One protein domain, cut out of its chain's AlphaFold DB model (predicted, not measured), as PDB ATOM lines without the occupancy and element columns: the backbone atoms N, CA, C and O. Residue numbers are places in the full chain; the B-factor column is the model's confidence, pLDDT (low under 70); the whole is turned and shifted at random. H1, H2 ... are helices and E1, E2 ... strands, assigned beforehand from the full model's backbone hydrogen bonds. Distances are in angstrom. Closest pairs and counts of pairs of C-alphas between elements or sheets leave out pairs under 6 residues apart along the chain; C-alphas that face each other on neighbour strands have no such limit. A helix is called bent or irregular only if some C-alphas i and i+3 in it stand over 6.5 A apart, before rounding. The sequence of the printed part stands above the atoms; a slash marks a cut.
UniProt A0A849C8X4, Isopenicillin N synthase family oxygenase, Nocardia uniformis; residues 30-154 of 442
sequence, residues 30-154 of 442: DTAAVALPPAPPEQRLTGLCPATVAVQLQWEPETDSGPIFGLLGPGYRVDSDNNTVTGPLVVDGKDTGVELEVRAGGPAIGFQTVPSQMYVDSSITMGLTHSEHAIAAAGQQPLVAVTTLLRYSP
ATOM      1  N   ASP A  30     100.580 109.590  93.104       75.31
ATOM      2  CA  ASP A  30     101.639 109.882  94.064       75.31
ATOM      3  C   ASP A  30     102.826 110.525  93.350       75.31
ATOM      4  O   ASP A  30     103.338 110.010  92.349       75.31
ATOM      5  N   THR A  31     103.309 111.646  93.883       74.88
ATOM      6  CA  THR A  31     104.607 112.191  93.476       74.88
ATOM      7  C   THR A  31     105.733 111.492  94.243       74.88
ATOM      8  O   THR A  31     105.531 110.968  95.340       74.88
ATOM      9  N   ALA A  32     106.936 111.420  93.665       74.25
ATOM     10  CA  ALA A  32     108.049 110.714  94.299       74.25
ATOM     11  C   ALA A  32     108.378 111.317  95.677       74.25
ATOM     12  O   ALA A  32     108.599 112.522  95.789       74.25
ATOM     13  N   ALA A  33     108.441 110.475  96.712       71.31
ATOM     14  CA  ALA A  33     108.813 110.900  98.057       71.31
ATOM     15  C   ALA A  33     110.259 111.425  98.080       71.31
ATOM     16  O   ALA A  33     111.187 110.751  97.624       71.31
ATOM     17  N   VAL A  34     110.452 112.621  98.638       80.25
ATOM     18  CA  VAL A  34     111.761 113.271  98.774       80.25
ATOM     19  C   VAL A  34     112.072 113.436 100.257       80.25
ATOM     20  O   VAL A  34     111.230 113.888 101.025       80.25
ATOM     21  N   ALA A  35     113.286 113.074 100.673       83.81
ATOM     22  CA  ALA A  35     113.732 113.318 102.041       83.81
ATOM     23  C   ALA A  35     113.945 114.824 102.260       83.81
ATOM     24  O   ALA A  35     114.765 115.441 101.576       83.81
ATOM     25  N   LEU A  36     113.224 115.400 103.221       89.75
ATOM     26  CA  LEU A  36     113.281 116.822 103.545       89.75
ATOM     27  C   LEU A  36     114.092 117.058 104.830       89.75
ATOM     28  O   LEU A  36     113.959 116.296 105.792       89.75
ATOM     29  N   PRO A  37     114.936 118.102 104.889       94.38
ATOM     30  CA  PRO A  37     115.556 118.506 106.145       94.38
ATOM     31  C   PRO A  37     114.487 119.019 107.127       94.38
ATOM     32  O   PRO A  37     113.539 119.681 106.700       94.38
ATOM     33  N   PRO A  38     114.636 118.774 108.442       95.00
ATOM     34  CA  PRO A  38     113.668 119.245 109.426       95.00
ATOM     35  C   PRO A  38     113.716 120.769 109.570       95.00
ATOM     36  O   PRO A  38     114.791 121.381 109.542       95.00
ATOM     37  N   ALA A  39     112.558 121.378 109.801       95.00
ATOM     38  CA  ALA A  39     112.433 122.794 110.102       95.00
ATOM     39  C   ALA A  39     113.137 123.157 111.432       95.00
ATOM     40  O   ALA A  39     113.326 122.292 112.311       95.00
ATOM     41  N   PRO A  40     113.550 124.431 111.599       94.31
ATOM     42  CA  PRO A  40     113.996 124.976 112.879       94.31
ATOM     43  C   PRO A  40     112.997 124.674 114.011       94.31
ATOM     44  O   PRO A  40     111.799 124.584 113.743       94.31
ATOM     45  N   PRO A  41     113.448 124.500 115.269       93.81
ATOM     46  CA  PRO A  41     112.575 124.141 116.391       93.81
ATOM     47  C   PRO A  41     111.317 125.010 116.537       93.81
ATOM     48  O   PRO A  41     110.256 124.486 116.854       93.81
ATOM     49  N   GLU A  42     111.422 126.309 116.265       93.50
ATOM     50  CA  GLU A  42     110.338 127.294 116.309       93.50
ATOM     51  C   GLU A  42     109.268 127.120 115.216       93.50
ATOM     52  O   GLU A  42     108.179 127.673 115.337       93.50
ATOM     53  N   GLN A  43     109.563 126.348 114.166       92.50
ATOM     54  CA  GLN A  43     108.670 126.041 113.044       92.50
ATOM     55  C   GLN A  43     108.221 124.568 113.033       92.50
ATOM     56  O   GLN A  43     107.545 124.134 112.102       92.50
ATOM     57  N   ARG A  44     108.586 123.773 114.051       94.88
ATOM     58  CA  ARG A  44     108.118 122.385 114.177       94.88
ATOM     59  C   ARG A  44     106.726 122.350 114.779       94.88
ATOM     60  O   ARG A  44     106.483 122.930 115.834       94.88
ATOM     61  N   LEU A  45     105.839 121.609 114.132       96.06
ATOM     62  CA  LEU A  45     104.431 121.518 114.505       96.06
ATOM     63  C   LEU A  45     104.084 120.188 115.185       96.06
ATOM     64  O   LEU A  45     103.015 120.068 115.784       96.06
ATOM     65  N   THR A  46     104.984 119.199 115.165       94.75
ATOM     66  CA  THR A  46     104.781 117.914 115.848       94.75
ATOM     67  C   THR A  46     104.506 118.111 117.340       94.75
ATOM     68  O   THR A  46     105.306 118.701 118.066       94.75
ATOM     69  N   GLY A  47     103.373 117.589 117.816       91.56
ATOM     70  CA  GLY A  47     102.948 117.711 119.214       91.56
ATOM     71  C   GLY A  47     102.299 119.053 119.575       91.56
ATOM     72  O   GLY A  47     101.785 119.176 120.684       91.56
ATOM     73  N   LEU A  48     102.286 120.027 118.655       93.62
ATOM     74  CA  LEU A  48     101.551 121.291 118.781       93.62
ATOM     75  C   LEU A  48     100.276 121.294 117.925       93.62
ATOM     76  O   LEU A  48      99.230 121.753 118.379       93.62
ATOM     77  N   CYS A  49     100.361 120.761 116.707       93.81
ATOM     78  CA  CYS A  49      99.254 120.635 115.763       93.81
ATOM     79  C   CYS A  49      98.782 119.174 115.643       93.81
ATOM     80  O   CYS A  49      99.509 118.251 116.033       93.81
ATOM     81  N   PRO A  50      97.580 118.937 115.079       95.44
ATOM     82  CA  PRO A  50      97.191 117.612 114.609       95.44
ATOM     83  C   PRO A  50      98.218 117.045 113.618       95.44
ATOM     84  O   PRO A  50      98.950 117.796 112.976       95.44
ATOM     85  N   ALA A  51      98.238 115.719 113.461       96.38
ATOM     86  CA  ALA A  51      99.132 115.057 112.505       96.38
ATOM     87  C   ALA A  51      98.897 115.514 111.053       96.38
ATOM     88  O   ALA A  51      99.831 115.506 110.257       96.38
ATOM     89  N   THR A  52      97.672 115.946 110.741       97.44
ATOM     90  CA  THR A  52      97.288 116.540 109.460       97.44
ATOM     91  C   THR A  52      96.555 117.846 109.720       97.44
ATOM     92  O   THR A  52      95.540 117.866 110.415       97.44
ATOM     93  N   VAL A  53      97.058 118.934 109.150       97.31
ATOM     94  CA  VAL A  53      96.381 120.229 109.109       97.31
ATOM     95  C   VAL A  53      95.539 120.260 107.839       97.31
ATOM     96  O   VAL A  53      96.074 120.413 106.744       97.31
ATOM     97  N   ALA A  54      94.225 120.095 107.978       97.50
ATOM     98  CA  ALA A  54      93.307 120.146 106.842       97.50
ATOM     99  C   ALA A  54      92.816 121.579 106.595       97.50
ATOM    100  O   ALA A  54      92.264 122.220 107.497       97.50
ATOM    101  N   VAL A  55      92.994 122.066 105.367       96.94
ATOM    102  CA  VAL A  55      92.555 123.380 104.895       96.94
ATOM    103  C   VAL A  55      91.441 123.203 103.868       96.94
ATOM    104  O   VAL A  55      91.665 122.690 102.771       96.94
ATOM    105  N   GLN A  56      90.237 123.658 104.209       96.56
ATOM    106  CA  GLN A  56      89.101 123.683 103.290       96.56
ATOM    107  C   GLN A  56      89.118 124.974 102.467       96.56
ATOM    108  O   GLN A  56      89.024 126.068 103.027       96.56
ATOM    109  N   LEU A  57      89.202 124.854 101.141       94.56
ATOM    110  CA  LEU A  57      89.093 125.994 100.231       94.56
ATOM    111  C   LEU A  57      87.630 126.422 100.051       94.56
ATOM    112  O   LEU A  57      86.706 125.613 100.167       94.56
ATOM    113  N   GLN A  58      87.431 127.703  99.741       88.75
ATOM    114  CA  GLN A  58      86.139 128.311  99.418       88.75
ATOM    115  C   GLN A  58      85.620 127.923  98.034       88.75
ATOM    116  O   GLN A  58      84.410 127.801  97.838       88.75
ATOM    117  N   TRP A  59      86.535 127.693  97.096       90.12
ATOM    118  CA  TRP A  59      86.245 127.379  95.704       90.12
ATOM    119  C   TRP A  59      87.206 126.308  95.173       90.12
ATOM    120  O   TRP A  59      87.972 125.716  95.939       90.12
ATOM    121  N   GLU A  60      87.140 126.023  93.873       88.31
ATOM    122  CA  GLU A  60      88.177 125.248  93.193       88.31
ATOM    123  C   GLU A  60      89.552 125.934  93.339       88.31
ATOM    124  O   GLU A  60      89.607 127.147  93.556       88.31
ATOM    125  N   PRO A  61      90.668 125.184  93.261       86.69
ATOM    126  CA  PRO A  61      92.004 125.762  93.360       86.69
ATOM    127  C   PRO A  61      92.238 126.892  92.345       86.69
ATOM    128  O   PRO A  61      92.309 126.666  91.139       86.69
ATOM    129  N   GLU A  62      92.405 128.109  92.857       82.31
ATOM    130  CA  GLU A  62      92.699 129.322  92.090       82.31
ATOM    131  C   GLU A  62      94.011 129.966  92.565       82.31
ATOM    132  O   GLU A  62      94.600 129.585  93.582       82.31
ATOM    133  N   THR A  63      94.507 130.965  91.834       77.88
ATOM    134  CA  THR A  63      95.797 131.616  92.130       77.88
ATOM    135  C   THR A  63      95.862 132.274  93.511       77.88
ATOM    136  O   THR A  63      96.944 132.390  94.080       77.88
ATOM    137  N   ASP A  64      94.727 132.698  94.069       76.25
ATOM    138  CA  ASP A  64      94.628 133.313  95.399       76.25
ATOM    139  C   ASP A  64      94.870 132.314  96.548       76.25
ATOM    140  O   ASP A  64      95.331 132.700  97.623       76.25
ATOM    141  N   SER A  65      94.637 131.023  96.298       87.06
ATOM    142  CA  SER A  65      94.972 129.915  97.198       87.06
ATOM    143  C   SER A  65      96.431 129.452  97.080       87.06
ATOM    144  O   SER A  65      96.895 128.653  97.895       87.06
ATOM    145  N   GLY A  66      97.190 130.001  96.121       87.88
ATOM    146  CA  GLY A  66      98.591 129.666  95.850       87.88
ATOM    147  C   GLY A  66      99.510 129.634  97.082       87.88
ATOM    148  O   GLY A  66     100.278 128.681  97.206       87.88
ATOM    149  N   PRO A  67      99.423 130.587  98.035       87.81
ATOM    150  CA  PRO A  67     100.206 130.528  99.268       87.81
ATOM    151  C   PRO A  67      99.990 129.254 100.099       87.81
ATOM    152  O   PRO A  67     100.938 128.787 100.718       87.81
ATOM    153  N   ILE A  68      98.786 128.665 100.095       92.50
ATOM    154  CA  ILE A  68      98.509 127.395 100.789       92.50
ATOM    155  C   ILE A  68      99.183 126.236 100.057       92.50
ATOM    156  O   ILE A  68      99.862 125.428 100.682       92.50
ATOM    157  N   PHE A  69      99.060 126.183  98.729       92.69
ATOM    158  CA  PHE A  69      99.732 125.162  97.921       92.69
ATOM    159  C   PHE A  69     101.262 125.270  97.992       92.69
ATOM    160  O   PHE A  69     101.946 124.258  97.912       92.69
ATOM    161  N   GLY A  70     101.809 126.470  98.207       91.62
ATOM    162  CA  GLY A  70     103.242 126.678  98.436       91.62
ATOM    163  C   GLY A  70     103.775 126.061  99.736       91.62
ATOM    164  O   GLY A  70     104.982 125.864  99.855       91.62
ATOM    165  N   LEU A  71     102.897 125.733 100.690       94.06
ATOM    166  CA  LEU A  71     103.244 125.011 101.921       94.06
ATOM    167  C   LEU A  71     103.219 123.487 101.737       94.06
ATOM    168  O   LEU A  71     103.569 122.760 102.664       94.06
ATOM    169  N   LEU A  72     102.794 122.992 100.572       94.94
ATOM    170  CA  LEU A  72     102.757 121.570 100.269       94.94
ATOM    171  C   LEU A  72     104.137 121.105  99.789       94.94
ATOM    172  O   LEU A  72     104.648 121.537  98.755       94.94
ATOM    173  N   GLY A  73     104.750 120.214 100.558       91.81
ATOM    174  CA  GLY A  73     106.034 119.612 100.239       91.81
ATOM    175  C   GLY A  73     105.964 118.627  99.065       91.81
ATOM    176  O   GLY A  73     104.887 118.156  98.691       91.81
ATOM    177  N   PRO A  74     107.120 118.275  98.476       90.50
ATOM    178  CA  PRO A  74     107.202 117.220  97.468       90.50
ATOM    179  C   PRO A  74     106.759 115.863  98.037       90.50
ATOM    180  O   PRO A  74     106.832 115.630  99.242       90.50
ATOM    181  N   GLY A  75     106.351 114.938  97.167       88.62
ATOM    182  CA  GLY A  75     105.842 113.631  97.592       88.62
ATOM    183  C   GLY A  75     104.368 113.647  98.003       88.62
ATOM    184  O   GLY A  75     103.902 112.701  98.633       88.62
ATOM    185  N   TYR A  76     103.640 114.716  97.671       93.19
ATOM    186  CA  TYR A  76     102.204 114.796  97.889       93.19
ATOM    187  C   TYR A  76     101.436 113.770  97.045       93.19
ATOM    188  O   TYR A  76     101.884 113.346  95.969       93.19
ATOM    189  N   ARG A  77     100.253 113.420  97.544       94.50
ATOM    190  CA  ARG A  77      99.284 112.486  96.974       94.50
ATOM    191  C   ARG A  77      98.015 113.236  96.608       94.50
ATOM    192  O   ARG A  77      97.536 114.047  97.401       94.50
ATOM    193  N   VAL A  78      97.483 112.969  95.421       94.69
ATOM    194  CA  VAL A  78      96.219 113.548  94.948       94.69
ATOM    195  C   VAL A  78      95.132 112.485  95.001       94.69
ATOM    196  O   VAL A  78      95.269 111.441  94.364       94.69
ATOM    197  N   ASP A  79      94.047 112.785  95.712       94.06
ATOM    198  CA  ASP A  79      92.821 111.992  95.737       94.06
ATOM    199  C   ASP A  79      91.767 112.699  94.874       94.06
ATOM    200  O   ASP A  79      91.155 113.698  95.266       94.06
ATOM    201  N   SER A  80      91.577 112.188  93.657       90.88
ATOM    202  CA  SER A  80      90.609 112.733  92.701       90.88
ATOM    203  C   SER A  80      89.159 112.435  93.068       90.88
ATOM    204  O   SER A  80      88.264 113.131  92.594       90.88
ATOM    205  N   ASP A  81      88.914 111.403  93.877       90.56
ATOM    206  CA  ASP A  81      87.559 111.004  94.252       90.56
ATOM    207  C   ASP A  81      87.013 111.954  95.324       90.56
ATOM    208  O   ASP A  81      85.840 112.328  95.291       90.56
ATOM    209  N   ASN A  82      87.889 112.414  96.223       89.81
ATOM    210  CA  ASN A  82      87.552 113.363  97.284       89.81
ATOM    211  C   ASN A  82      87.980 114.812  96.990       89.81
ATOM    212  O   ASN A  82      87.680 115.710  97.777       89.81
ATOM    213  N   ASN A  83      88.629 115.068  95.849       94.50
ATOM    214  CA  ASN A  83      89.174 116.374  95.456       94.50
ATOM    215  C   ASN A  83      90.115 116.970  96.517       94.50
ATOM    216  O   ASN A  83      90.003 118.148  96.885       94.50
ATOM    217  N   THR A  84      91.037 116.148  97.018       95.81
ATOM    218  CA  THR A  84      92.026 116.564  98.015       95.81
ATOM    219  C   THR A  84      93.451 116.337  97.525       95.81
ATOM    220  O   THR A  84      93.729 115.509  96.656       95.81
ATOM    221  N   VAL A  85      94.380 117.099  98.096       96.81
ATOM    222  CA  VAL A  85      95.813 116.845  97.971       96.81
ATOM    223  C   VAL A  85      96.447 116.850  99.354       96.81
ATOM    224  O   VAL A  85      96.192 117.757 100.143       96.81
ATOM    225  N   THR A  86      97.260 115.839  99.651       97.44
ATOM    226  CA  THR A  86      97.903 115.672 100.961       97.44
ATOM    227  C   THR A  86      99.395 115.440 100.813       97.44
ATOM    228  O   THR A  86      99.810 114.615 100.005       97.44
ATOM    229  N   GLY A  87     100.209 116.115 101.613       96.50
ATOM    230  CA  GLY A  87     101.651 115.888 101.659       96.50
ATOM    231  C   GLY A  87     102.305 116.579 102.852       96.50
ATOM    232  O   GLY A  87     101.603 117.194 103.655       96.50
ATOM    233  N   PRO A  88     103.641 116.529 102.968       96.81
ATOM    234  CA  PRO A  88     104.348 117.154 104.080       96.81
ATOM    235  C   PRO A  88     104.073 118.659 104.132       96.81
ATOM    236  O   PRO A  88     104.168 119.333 103.106       96.81
ATOM    237  N   LEU A  89     103.767 119.211 105.306       97.19
ATOM    238  CA  LEU A  89     103.679 120.660 105.473       97.19
ATOM    239  C   LEU A  89     105.096 121.220 105.602       97.19
ATOM    240  O   LEU A  89     105.819 120.888 106.549       97.19
ATOM    241  N   VAL A  90     105.490 122.085 104.667       96.12
ATOM    242  CA  VAL A  90     106.836 122.664 104.607       96.12
ATOM    243  C   VAL A  90     106.849 124.171 104.825       96.12
ATOM    244  O   VAL A  90     105.956 124.894 104.394       96.12
ATOM    245  N   VAL A  91     107.921 124.654 105.451       92.19
ATOM    246  CA  VAL A  91     108.267 126.079 105.523       92.19
ATOM    247  C   VAL A  91     109.688 126.237 104.999       92.19
ATOM    248  O   VAL A  91     110.596 125.540 105.449       92.19
ATOM    249  N   ASP A  92     109.873 127.095 103.993       88.62
ATOM    250  CA  ASP A  92     111.150 127.286 103.285       88.62
ATOM    251  C   ASP A  92     111.779 125.963 102.796       88.62
ATOM    252  O   ASP A  92     112.991 125.747 102.879       88.62
ATOM    253  N   GLY A  93     110.931 125.039 102.329       90.06
ATOM    254  CA  GLY A  93     111.334 123.711 101.854       90.06
ATOM    255  C   GLY A  93     111.775 122.734 102.952       90.06
ATOM    256  O   GLY A  93     112.364 121.701 102.638       90.06
ATOM    257  N   LYS A  94     111.523 123.043 104.229       94.44
ATOM    258  CA  LYS A  94     111.868 122.195 105.380       94.44
ATOM    259  C   LYS A  94     110.621 121.603 106.021       94.44
ATOM    260  O   LYS A  94     109.613 122.289 106.156       94.44
ATOM    261  N   ASP A  95     110.720 120.352 106.453       95.69
ATOM    262  CA  ASP A  95     109.613 119.588 107.029       95.69
ATOM    263  C   ASP A  95     109.265 120.066 108.447       95.69
ATOM    264  O   ASP A  95     110.119 120.099 109.340       95.69
ATOM    265  N   THR A  96     108.003 120.431 108.657       97.38
ATOM    266  CA  THR A  96     107.485 120.864 109.964       97.38
ATOM    267  C   THR A  96     107.082 119.700 110.876       97.38
ATOM    268  O   THR A  96     106.864 119.909 112.075       97.38
ATOM    269  N   GLY A  97     107.027 118.477 110.342       96.06
ATOM    270  CA  GLY A  97     106.706 117.244 111.056       96.06
ATOM    271  C   GLY A  97     105.206 116.955 111.196       96.06
ATOM    272  O   GLY A  97     104.824 116.200 112.096       96.06
ATOM    273  N   VAL A  98     104.372 117.571 110.354       97.50
ATOM    274  CA  VAL A  98     102.939 117.280 110.160       97.50
ATOM    275  C   VAL A  98     102.604 117.333 108.663       97.50
ATOM    276  O   VAL A  98     103.354 117.913 107.880       97.50
ATOM    277  N   GLU A  99     101.474 116.757 108.263       97.62
ATOM    278  CA  GLU A  99     100.972 116.825 106.886       97.62
ATOM    279  C   GLU A  99     100.060 118.049 106.687       97.62
ATOM    280  O   GLU A  99      99.366 118.485 107.609       97.62
ATOM    281  N   LEU A 100     100.017 118.567 105.463       97.94
ATOM    282  CA  LEU A 100      99.017 119.505 104.966       97.94
ATOM    283  C   LEU A 100      98.060 118.746 104.045       97.94
ATOM    284  O   LEU A 100      98.503 118.123 103.084       97.94
ATOM    285  N   GLU A 101      96.760 118.838 104.310       98.00
ATOM    286  CA  GLU A 101      95.710 118.396 103.388       98.00
ATOM    287  C   GLU A 101      94.954 119.625 102.880       98.00
ATOM    288  O   GLU A 101      94.422 120.401 103.671       98.00
ATOM    289  N   VAL A 102      94.883 119.812 101.565       97.62
ATOM    290  CA  VAL A 102      94.100 120.882 100.936       97.62
ATOM    291  C   VAL A 102      92.893 120.256 100.255       97.62
ATOM    292  O   VAL A 102      93.045 119.376  99.407       97.62
ATOM    293  N   ARG A 103      91.691 120.708 100.622       97.25
ATOM    294  CA  ARG A 103      90.417 120.203 100.089       97.25
ATOM    295  C   ARG A 103      89.768 121.243  99.191       97.25
ATOM    296  O   ARG A 103      89.609 122.394  99.604       97.25
ATOM    297  N   ALA A 104      89.372 120.850  97.984       95.00
ATOM    298  CA  ALA A 104      88.673 121.747  97.069       95.00
ATOM    299  C   ALA A 104      87.314 122.196  97.639       95.00
ATOM    300  O   ALA A 104      86.634 121.448  98.344       95.00
ATOM    301  N   GLY A 105      86.926 123.436  97.340       93.38
ATOM    302  CA  GLY A 105      85.627 124.012  97.683       93.38
ATOM    303  C   GLY A 105      84.623 123.946  96.533       93.38
ATOM    304  O   GLY A 105      84.671 123.060  95.682       93.38
ATOM    305  N   GLY A 106      83.689 124.902  96.508       89.31
ATOM    306  CA  GLY A 106      82.723 125.045  95.416       89.31
ATOM    307  C   GLY A 106      81.907 123.765  95.160       89.31
ATOM    308  O   GLY A 106      81.242 123.285  96.086       89.31
ATOM    309  N   PRO A 107      81.933 123.190  93.941       87.69
ATOM    310  CA  PRO A 107      81.206 121.959  93.625       87.69
ATOM    311  C   PRO A 107      81.556 120.771  94.534       87.69
ATOM    312  O   PRO A 107      80.660 119.997  94.872       87.69
ATOM    313  N   ALA A 108      82.817 120.647  94.972       89.44
ATOM    314  CA  ALA A 108      83.289 119.516  95.782       89.44
ATOM    315  C   ALA A 108      82.599 119.433  97.155       89.44
ATOM    316  O   ALA A 108      82.409 118.349  97.698       89.44
ATOM    317  N   ILE A 109      82.144 120.574  97.680       91.94
ATOM    318  CA  ILE A 109      81.394 120.671  98.940       91.94
ATOM    319  C   ILE A 109      79.909 120.980  98.712       91.94
ATOM    320  O   ILE A 109      79.236 121.501  99.604       91.94
ATOM    321  N   GLY A 110      79.389 120.709  97.509       89.12
ATOM    322  CA  GLY A 110      77.988 120.953  97.156       89.12
ATOM    323  C   GLY A 110      77.583 122.426  97.255       89.12
ATOM    324  O   GLY A 110      76.455 122.726  97.651       89.12
ATOM    325  N   PHE A 111      78.514 123.338  96.953       85.81
ATOM    326  CA  PHE A 111      78.356 124.794  97.050       85.81
ATOM    327  C   PHE A 111      77.983 125.302  98.454       85.81
ATOM    328  O   PHE A 111      77.455 126.405  98.603       85.81
ATOM    329  N   GLN A 112      78.242 124.510  99.497       88.38
ATOM    330  CA  GLN A 112      78.101 124.963 100.879       88.38
ATOM    331  C   GLN A 112      79.192 125.979 101.229       88.38
ATOM    332  O   GLN A 112      80.266 125.999 100.632       88.38
ATOM    333  N   THR A 113      78.941 126.815 102.234       88.88
ATOM    334  CA  THR A 113      79.958 127.751 102.721       88.88
ATOM    335  C   THR A 113      80.976 127.026 103.600       88.88
ATOM    336  O   THR A 113      80.626 126.124 104.364       88.88
ATOM    337  N   VAL A 114      82.237 127.454 103.547       91.50
ATOM    338  CA  VAL A 114      83.315 126.878 104.370       91.50
ATOM    339  C   VAL A 114      83.026 126.953 105.872       91.50
ATOM    340  O   VAL A 114      83.191 125.932 106.533       91.50
ATOM    341  N   PRO A 115      82.501 128.064 106.426       89.56
ATOM    342  CA  PRO A 115      82.028 128.088 107.811       89.56
ATOM    343  C   PRO A 115      81.028 126.976 108.165       89.56
ATOM    344  O   PRO A 115      81.116 126.387 109.240       89.56
ATOM    345  N   SER A 116      80.107 126.646 107.254       89.00
ATOM    346  CA  SER A 116      79.135 125.567 107.477       89.00
ATOM    347  C   SER A 116      79.801 124.195 107.424       89.00
ATOM    348  O   SER A 116      79.480 123.342 108.245       89.00
ATOM    349  N   GLN A 117      80.756 123.997 106.508       91.62
ATOM    350  CA  GLN A 117      81.552 122.768 106.432       91.62
ATOM    351  C   GLN A 117      82.385 122.557 107.698       91.62
ATOM    352  O   GLN A 117      82.302 121.502 108.313       91.62
ATOM    353  N   MET A 118      83.094 123.588 108.162       91.50
ATOM    354  CA  MET A 118      83.858 123.538 109.414       91.50
ATOM    355  C   MET A 118      82.982 123.245 110.638       91.50
ATOM    356  O   MET A 118      83.459 122.682 111.619       91.50
ATOM    357  N   TYR A 119      81.702 123.630 110.605       88.69
ATOM    358  CA  TYR A 119      80.769 123.343 111.694       88.69
ATOM    359  C   TYR A 119      80.348 121.866 111.744       88.69
ATOM    360  O   TYR A 119      80.134 121.330 112.830       88.69
ATOM    361  N   VAL A 120      80.204 121.213 110.585       91.88
ATOM    362  CA  VAL A 120      79.742 119.814 110.496       91.88
ATOM    363  C   VAL A 120      80.881 118.799 110.402       91.88
ATOM    364  O   VAL A 120      80.675 117.638 110.751       91.88
ATOM    365  N   ASP A 121      82.071 119.223 109.975       93.62
ATOM    366  CA  ASP A 121      83.267 118.393 109.857       93.62
ATOM    367  C   ASP A 121      84.407 118.942 110.726       93.62
ATOM    368  O   ASP A 121      85.156 119.843 110.346       93.62
ATOM    369  N   SER A 122      84.574 118.330 111.901       92.38
ATOM    370  CA  SER A 122      85.632 118.671 112.855       92.38
ATOM    371  C   SER A 122      87.042 118.276 112.405       92.38
ATOM    372  O   SER A 122      87.998 118.581 113.116       92.38
ATOM    373  N   SER A 123      87.198 117.555 111.287       94.88
ATOM    374  CA  SER A 123      88.523 117.263 110.727       94.88
ATOM    375  C   SER A 123      89.131 118.474 110.015       94.88
ATOM    376  O   SER A 123      90.352 118.548 109.882       94.88
ATOM    377  N   ILE A 124      88.313 119.457 109.622       95.44
ATOM    378  CA  ILE A 124      88.785 120.696 109.001       95.44
ATOM    379  C   ILE A 124      89.454 121.566 110.071       95.44
ATOM    380  O   ILE A 124      88.810 122.061 110.993       95.44
ATOM    381  N   THR A 125      90.764 121.776 109.935       94.75
ATOM    382  CA  THR A 125      91.551 122.574 110.886       94.75
ATOM    383  C   THR A 125      91.420 124.068 110.600       94.75
ATOM    384  O   THR A 125      91.297 124.877 111.519       94.75
ATOM    385  N   MET A 126      91.437 124.443 109.320       94.00
ATOM    386  CA  MET A 126      91.305 125.823 108.859       94.00
ATOM    387  C   MET A 126      90.414 125.890 107.620       94.00
ATOM    388  O   MET A 126      90.364 124.960 106.821       94.00
ATOM    389  N   GLY A 127      89.740 127.020 107.438       92.44
ATOM    390  CA  GLY A 127      88.936 127.291 106.255       92.44
ATOM    391  C   GLY A 127      89.340 128.606 105.611       92.44
ATOM    392  O   GLY A 127      89.444 129.623 106.299       92.44
ATOM    393  N   LEU A 128      89.543 128.594 104.298       90.75
ATOM    394  CA  LEU A 128      89.626 129.814 103.505       90.75
ATOM    395  C   LEU A 128      88.200 130.231 103.137       90.75
ATOM    396  O   LEU A 128      87.373 129.400 102.781       90.75
ATOM    397  N   THR A 129      87.871 131.510 103.289       84.62
ATOM    398  CA  THR A 129      86.499 132.002 103.121       84.62
ATOM    399  C   THR A 129      86.490 133.276 102.292       84.62
ATOM    400  O   THR A 129      87.369 134.126 102.440       84.62
ATOM    401  N   HIS A 130      85.477 133.428 101.438       78.19
ATOM    402  CA  HIS A 130      85.203 134.708 100.796       78.19
ATOM    403  C   HIS A 130      84.801 135.750 101.849       78.19
ATOM    404  O   HIS A 130      84.210 135.420 102.886       78.19
ATOM    405  N   SER A 131      85.107 137.019 101.579       74.12
ATOM    406  CA  SER A 131      84.865 138.107 102.537       74.12
ATOM    407  C   SER A 131      83.375 138.245 102.861       74.12
ATOM    408  O   SER A 131      83.001 138.376 104.023       74.12
ATOM    409  N   GLU A 132      82.509 138.121 101.859       72.69
ATOM    410  CA  GLU A 132      81.058 138.142 102.008       72.69
ATOM    411  C   GLU A 132      80.531 136.988 102.870       72.69
ATOM    412  O   GLU A 132      79.654 137.201 103.707       72.69
ATOM    413  N   HIS A 133      81.101 135.786 102.740       76.06
ATOM    414  CA  HIS A 133      80.720 134.631 103.554       76.06
ATOM    415  C   HIS A 133      81.184 134.792 105.000       76.06
ATOM    416  O   HIS A 133      80.426 134.476 105.913       76.06
ATOM    417  N   ALA A 134      82.387 135.333 105.221       77.31
ATOM    418  CA  ALA A 134      82.863 135.663 106.561       77.31
ATOM    419  C   ALA A 134      81.955 136.698 107.241       77.31
ATOM    420  O   ALA A 134      81.571 136.510 108.393       77.31
ATOM    421  N   ILE A 135      81.559 137.754 106.521       76.88
ATOM    422  CA  ILE A 135      80.657 138.800 107.029       76.88
ATOM    423  C   ILE A 135      79.269 138.229 107.335       76.88
ATOM    424  O   ILE A 135      78.731 138.476 108.414       76.88
ATOM    425  N   ALA A 136      78.696 137.446 106.417       79.62
ATOM    426  CA  ALA A 136      77.385 136.830 106.606       79.62
ATOM    427  C   ALA A 136      77.371 135.867 107.805       79.62
ATOM    428  O   ALA A 136      76.407 135.838 108.572       79.62
ATOM    429  N   ALA A 137      78.453 135.110 107.994       78.81
ATOM    430  CA  ALA A 137      78.585 134.150 109.079       78.81
ATOM    431  C   ALA A 137      78.936 134.798 110.429       78.81
ATOM    432  O   ALA A 137      78.517 134.273 111.459       78.81
ATOM    433  N   ALA A 138      79.620 135.950 110.462       76.81
ATOM    434  CA  ALA A 138      80.081 136.597 111.700       76.81
ATOM    435  C   ALA A 138      78.962 136.882 112.722       76.81
ATOM    436  O   ALA A 138      79.222 136.944 113.923       76.81
ATOM    437  N   GLY A 139      77.715 137.046 112.264       74.25
ATOM    438  CA  GLY A 139      76.556 137.267 113.134       74.25
ATOM    439  C   GLY A 139      75.878 135.997 113.663       74.25
ATOM    440  O   GLY A 139      75.030 136.102 114.547       74.25
ATOM    441  N   GLN A 140      76.193 134.815 113.122       79.75
ATOM    442  CA  GLN A 140      75.467 133.567 113.412       79.75
ATOM    443  C   GLN A 140      76.369 132.372 113.740       79.75
ATOM    444  O   GLN A 140      75.894 131.396 114.319       79.75
ATOM    445  N   GLN A 141      77.654 132.429 113.390       79.88
ATOM    446  CA  GLN A 141      78.617 131.349 113.571       79.88
ATOM    447  C   GLN A 141      79.892 131.892 114.236       79.88
ATOM    448  O   GLN A 141      80.355 132.980 113.882       79.88
ATOM    449  N   PRO A 142      80.479 131.163 115.202       77.06
ATOM    450  CA  PRO A 142      81.724 131.571 115.834       77.06
ATOM    451  C   PRO A 142      82.884 131.408 114.844       77.06
ATOM    452  O   PRO A 142      83.373 130.305 114.621       77.06
ATOM    453  N   LEU A 143      83.322 132.519 114.251       78.88
ATOM    454  CA  LEU A 143      84.474 132.571 113.354       78.88
ATOM    455  C   LEU A 143      85.635 133.313 114.013       78.88
ATOM    456  O   LEU A 143      85.454 134.388 114.583       78.88
ATOM    457  N   VAL A 144      86.841 132.756 113.888       85.00
ATOM    458  CA  VAL A 144      88.087 133.393 114.325       85.00
ATOM    459  C   VAL A 144      88.969 133.603 113.101       85.00
ATOM    460  O   VAL A 144      89.425 132.642 112.486       85.00
ATOM    461  N   ALA A 145      89.203 134.864 112.737       83.69
ATOM    462  CA  ALA A 145      90.146 135.208 111.679       83.69
ATOM    463  C   ALA A 145      91.581 135.019 112.195       83.69
ATOM    464  O   ALA A 145      91.979 135.658 113.168       83.69
ATOM    465  N   VAL A 146      92.344 134.133 111.550       83.62
ATOM    466  CA  VAL A 146      93.710 133.774 111.973       83.62
ATOM    467  C   VAL A 146      94.763 134.541 111.178       83.62
ATOM    468  O   VAL A 146      95.731 135.041 111.740       83.62
ATOM    469  N   THR A 147      94.580 134.636 109.862       82.88
ATOM    470  CA  THR A 147      95.499 135.325 108.953       82.88
ATOM    471  C   THR A 147      94.790 135.678 107.650       82.88
ATOM    472  O   THR A 147      93.761 135.092 107.307       82.88
ATOM    473  N   THR A 148      95.351 136.629 106.916       77.69
ATOM    474  CA  THR A 148      94.947 136.991 105.556       77.69
ATOM    475  C   THR A 148      96.014 136.490 104.588       77.69
ATOM    476  O   THR A 148      97.172 136.882 104.724       77.69
ATOM    477  N   LEU A 149      95.649 135.664 103.599       75.62
ATOM    478  CA  LEU A 149      96.606 135.177 102.586       75.62
ATOM    479  C   LEU A 149      97.109 136.285 101.663       75.62
ATOM    480  O   LEU A 149      98.222 136.226 101.152       75.62
ATOM    481  N   LEU A 150      96.278 137.304 101.463       71.44
ATOM    482  CA  LEU A 150      96.572 138.440 100.615       71.44
ATOM    483  C   LEU A 150      96.342 139.708 101.424       71.44
ATOM    484  O   LEU A 150      95.291 139.880 102.039       71.44
ATOM    485  N   ARG A 151      97.313 140.624 101.384       65.50
ATOM    486  CA  ARG A 151      97.135 141.978 101.925       65.50
ATOM    487  C   ARG A 151      96.032 142.736 101.173       65.50
ATOM    488  O   ARG A 151      95.331 143.536 101.780       65.50
ATOM    489  N   TYR A 152      95.874 142.450  99.878       58.97
ATOM    490  CA  TYR A 152      94.839 142.996  99.000       58.97
ATOM    491  C   TYR A 152      94.355 141.907  98.030       58.97
ATOM    492  O   TYR A 152      95.176 141.273  97.369       58.97
ATOM    493  N   SER A 153      93.041 141.672  97.939       57.41
ATOM    494  CA  SER A 153      92.467 140.711  96.981       57.41
ATOM    495  C   SER A 153      92.480 141.295  95.560       57.41
ATOM    496  O   SER A 153      91.947 142.392  95.390       57.41
ATOM    497  N   PRO A 154      92.985 140.582  94.531       57.19
ATOM    498  CA  PRO A 154      92.922 141.006  93.131       57.19
ATOM    499  C   PRO A 154      91.513 141.380  92.666       57.19
ATOM    500  O   PRO A 154      91.354 142.301  91.874       57.19
TER     501      PRO A 154
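AT A GLANCE: This is residues 30 to 154 of the 442 residues of the protein "Isopenicillin N synthase family oxygenase" of Nocardia uniformis (UniProt A0A849C8X4). Look first for a strongly twisted sheet of four strands with its long E3 and E4 hairpin sharply bent; H1 grazes it, while H2, H3 and H4 gather loosely beyond the end where E1 and E4 finish. Residues 30 to 51 run past the hairpin's turn with no named element. The 125 printed residues hold E1 H1 E2 E3 E4 H2 H3 H4 in that order; the sheet E1 E4 E3 E2 is mixed, and the class is mixed, helices and strands, with under half of the residues in named elements. The whole is compact, radius of gyration of the C-alphas 14.9 A, spanning 44 by 33 by 30 A.

HOW THE PARTS SIT: Start at E4, residues 94 to 103, which bends by 91 degrees at residue 97. Beside it E1, residues 52 to 56, is parallel, with N 53 and O 99 2.8 A apart. E3, residues 84 to 91, is antiparallel to E4, N 87 to O 100 being 3.0 A. E2, residues 77 to 79, is antiparallel to E3, N 77 to O 86 being 2.8 A. E2 E3 E4 form a meander, each strand the antiparallel neighbour of the one before. H1, residues 63 to 69, only grazes the sheet; E1, H1, E2 form a split strand-helix-strand unit, two same-way strands with E4 and E3 between them, its crossover right-handed. H3, residues 114 to 120, also only grazes the sheet, and only just touches H4, residues 131 to 138, with 3 pairs of C-alphas within 8 A, the closest those of Pro 115 and Ala 137 at 7.1 A. H2, residues 106 to 109, is not on the sheet. Every O i to N i+4 pair is within hydrogen-bond range in H3 and H4, but 1 of 3 in irregular H1, where C-alphas 64 and 67 are 7.3 A apart and 3 of 4 O i to N i+3 pairs are within range; H2 is too short for an i+4 pair.

IN THESE COORDINATES: Find C-alpha 52 at (97.288, 116.540, 109.460), where E1 begins. E4 runs 22.2 A and E3 20.3 A; H4 ends at C-alpha 138, (80.081, 136.597, 111.700).

THE WHOLE: The C-alphas farthest apart, of Ala 35 and Gly 139, are 45.6 A apart. The printed part has no cut, no link is long, and pLDDT is under 70 at residues 151 to 154.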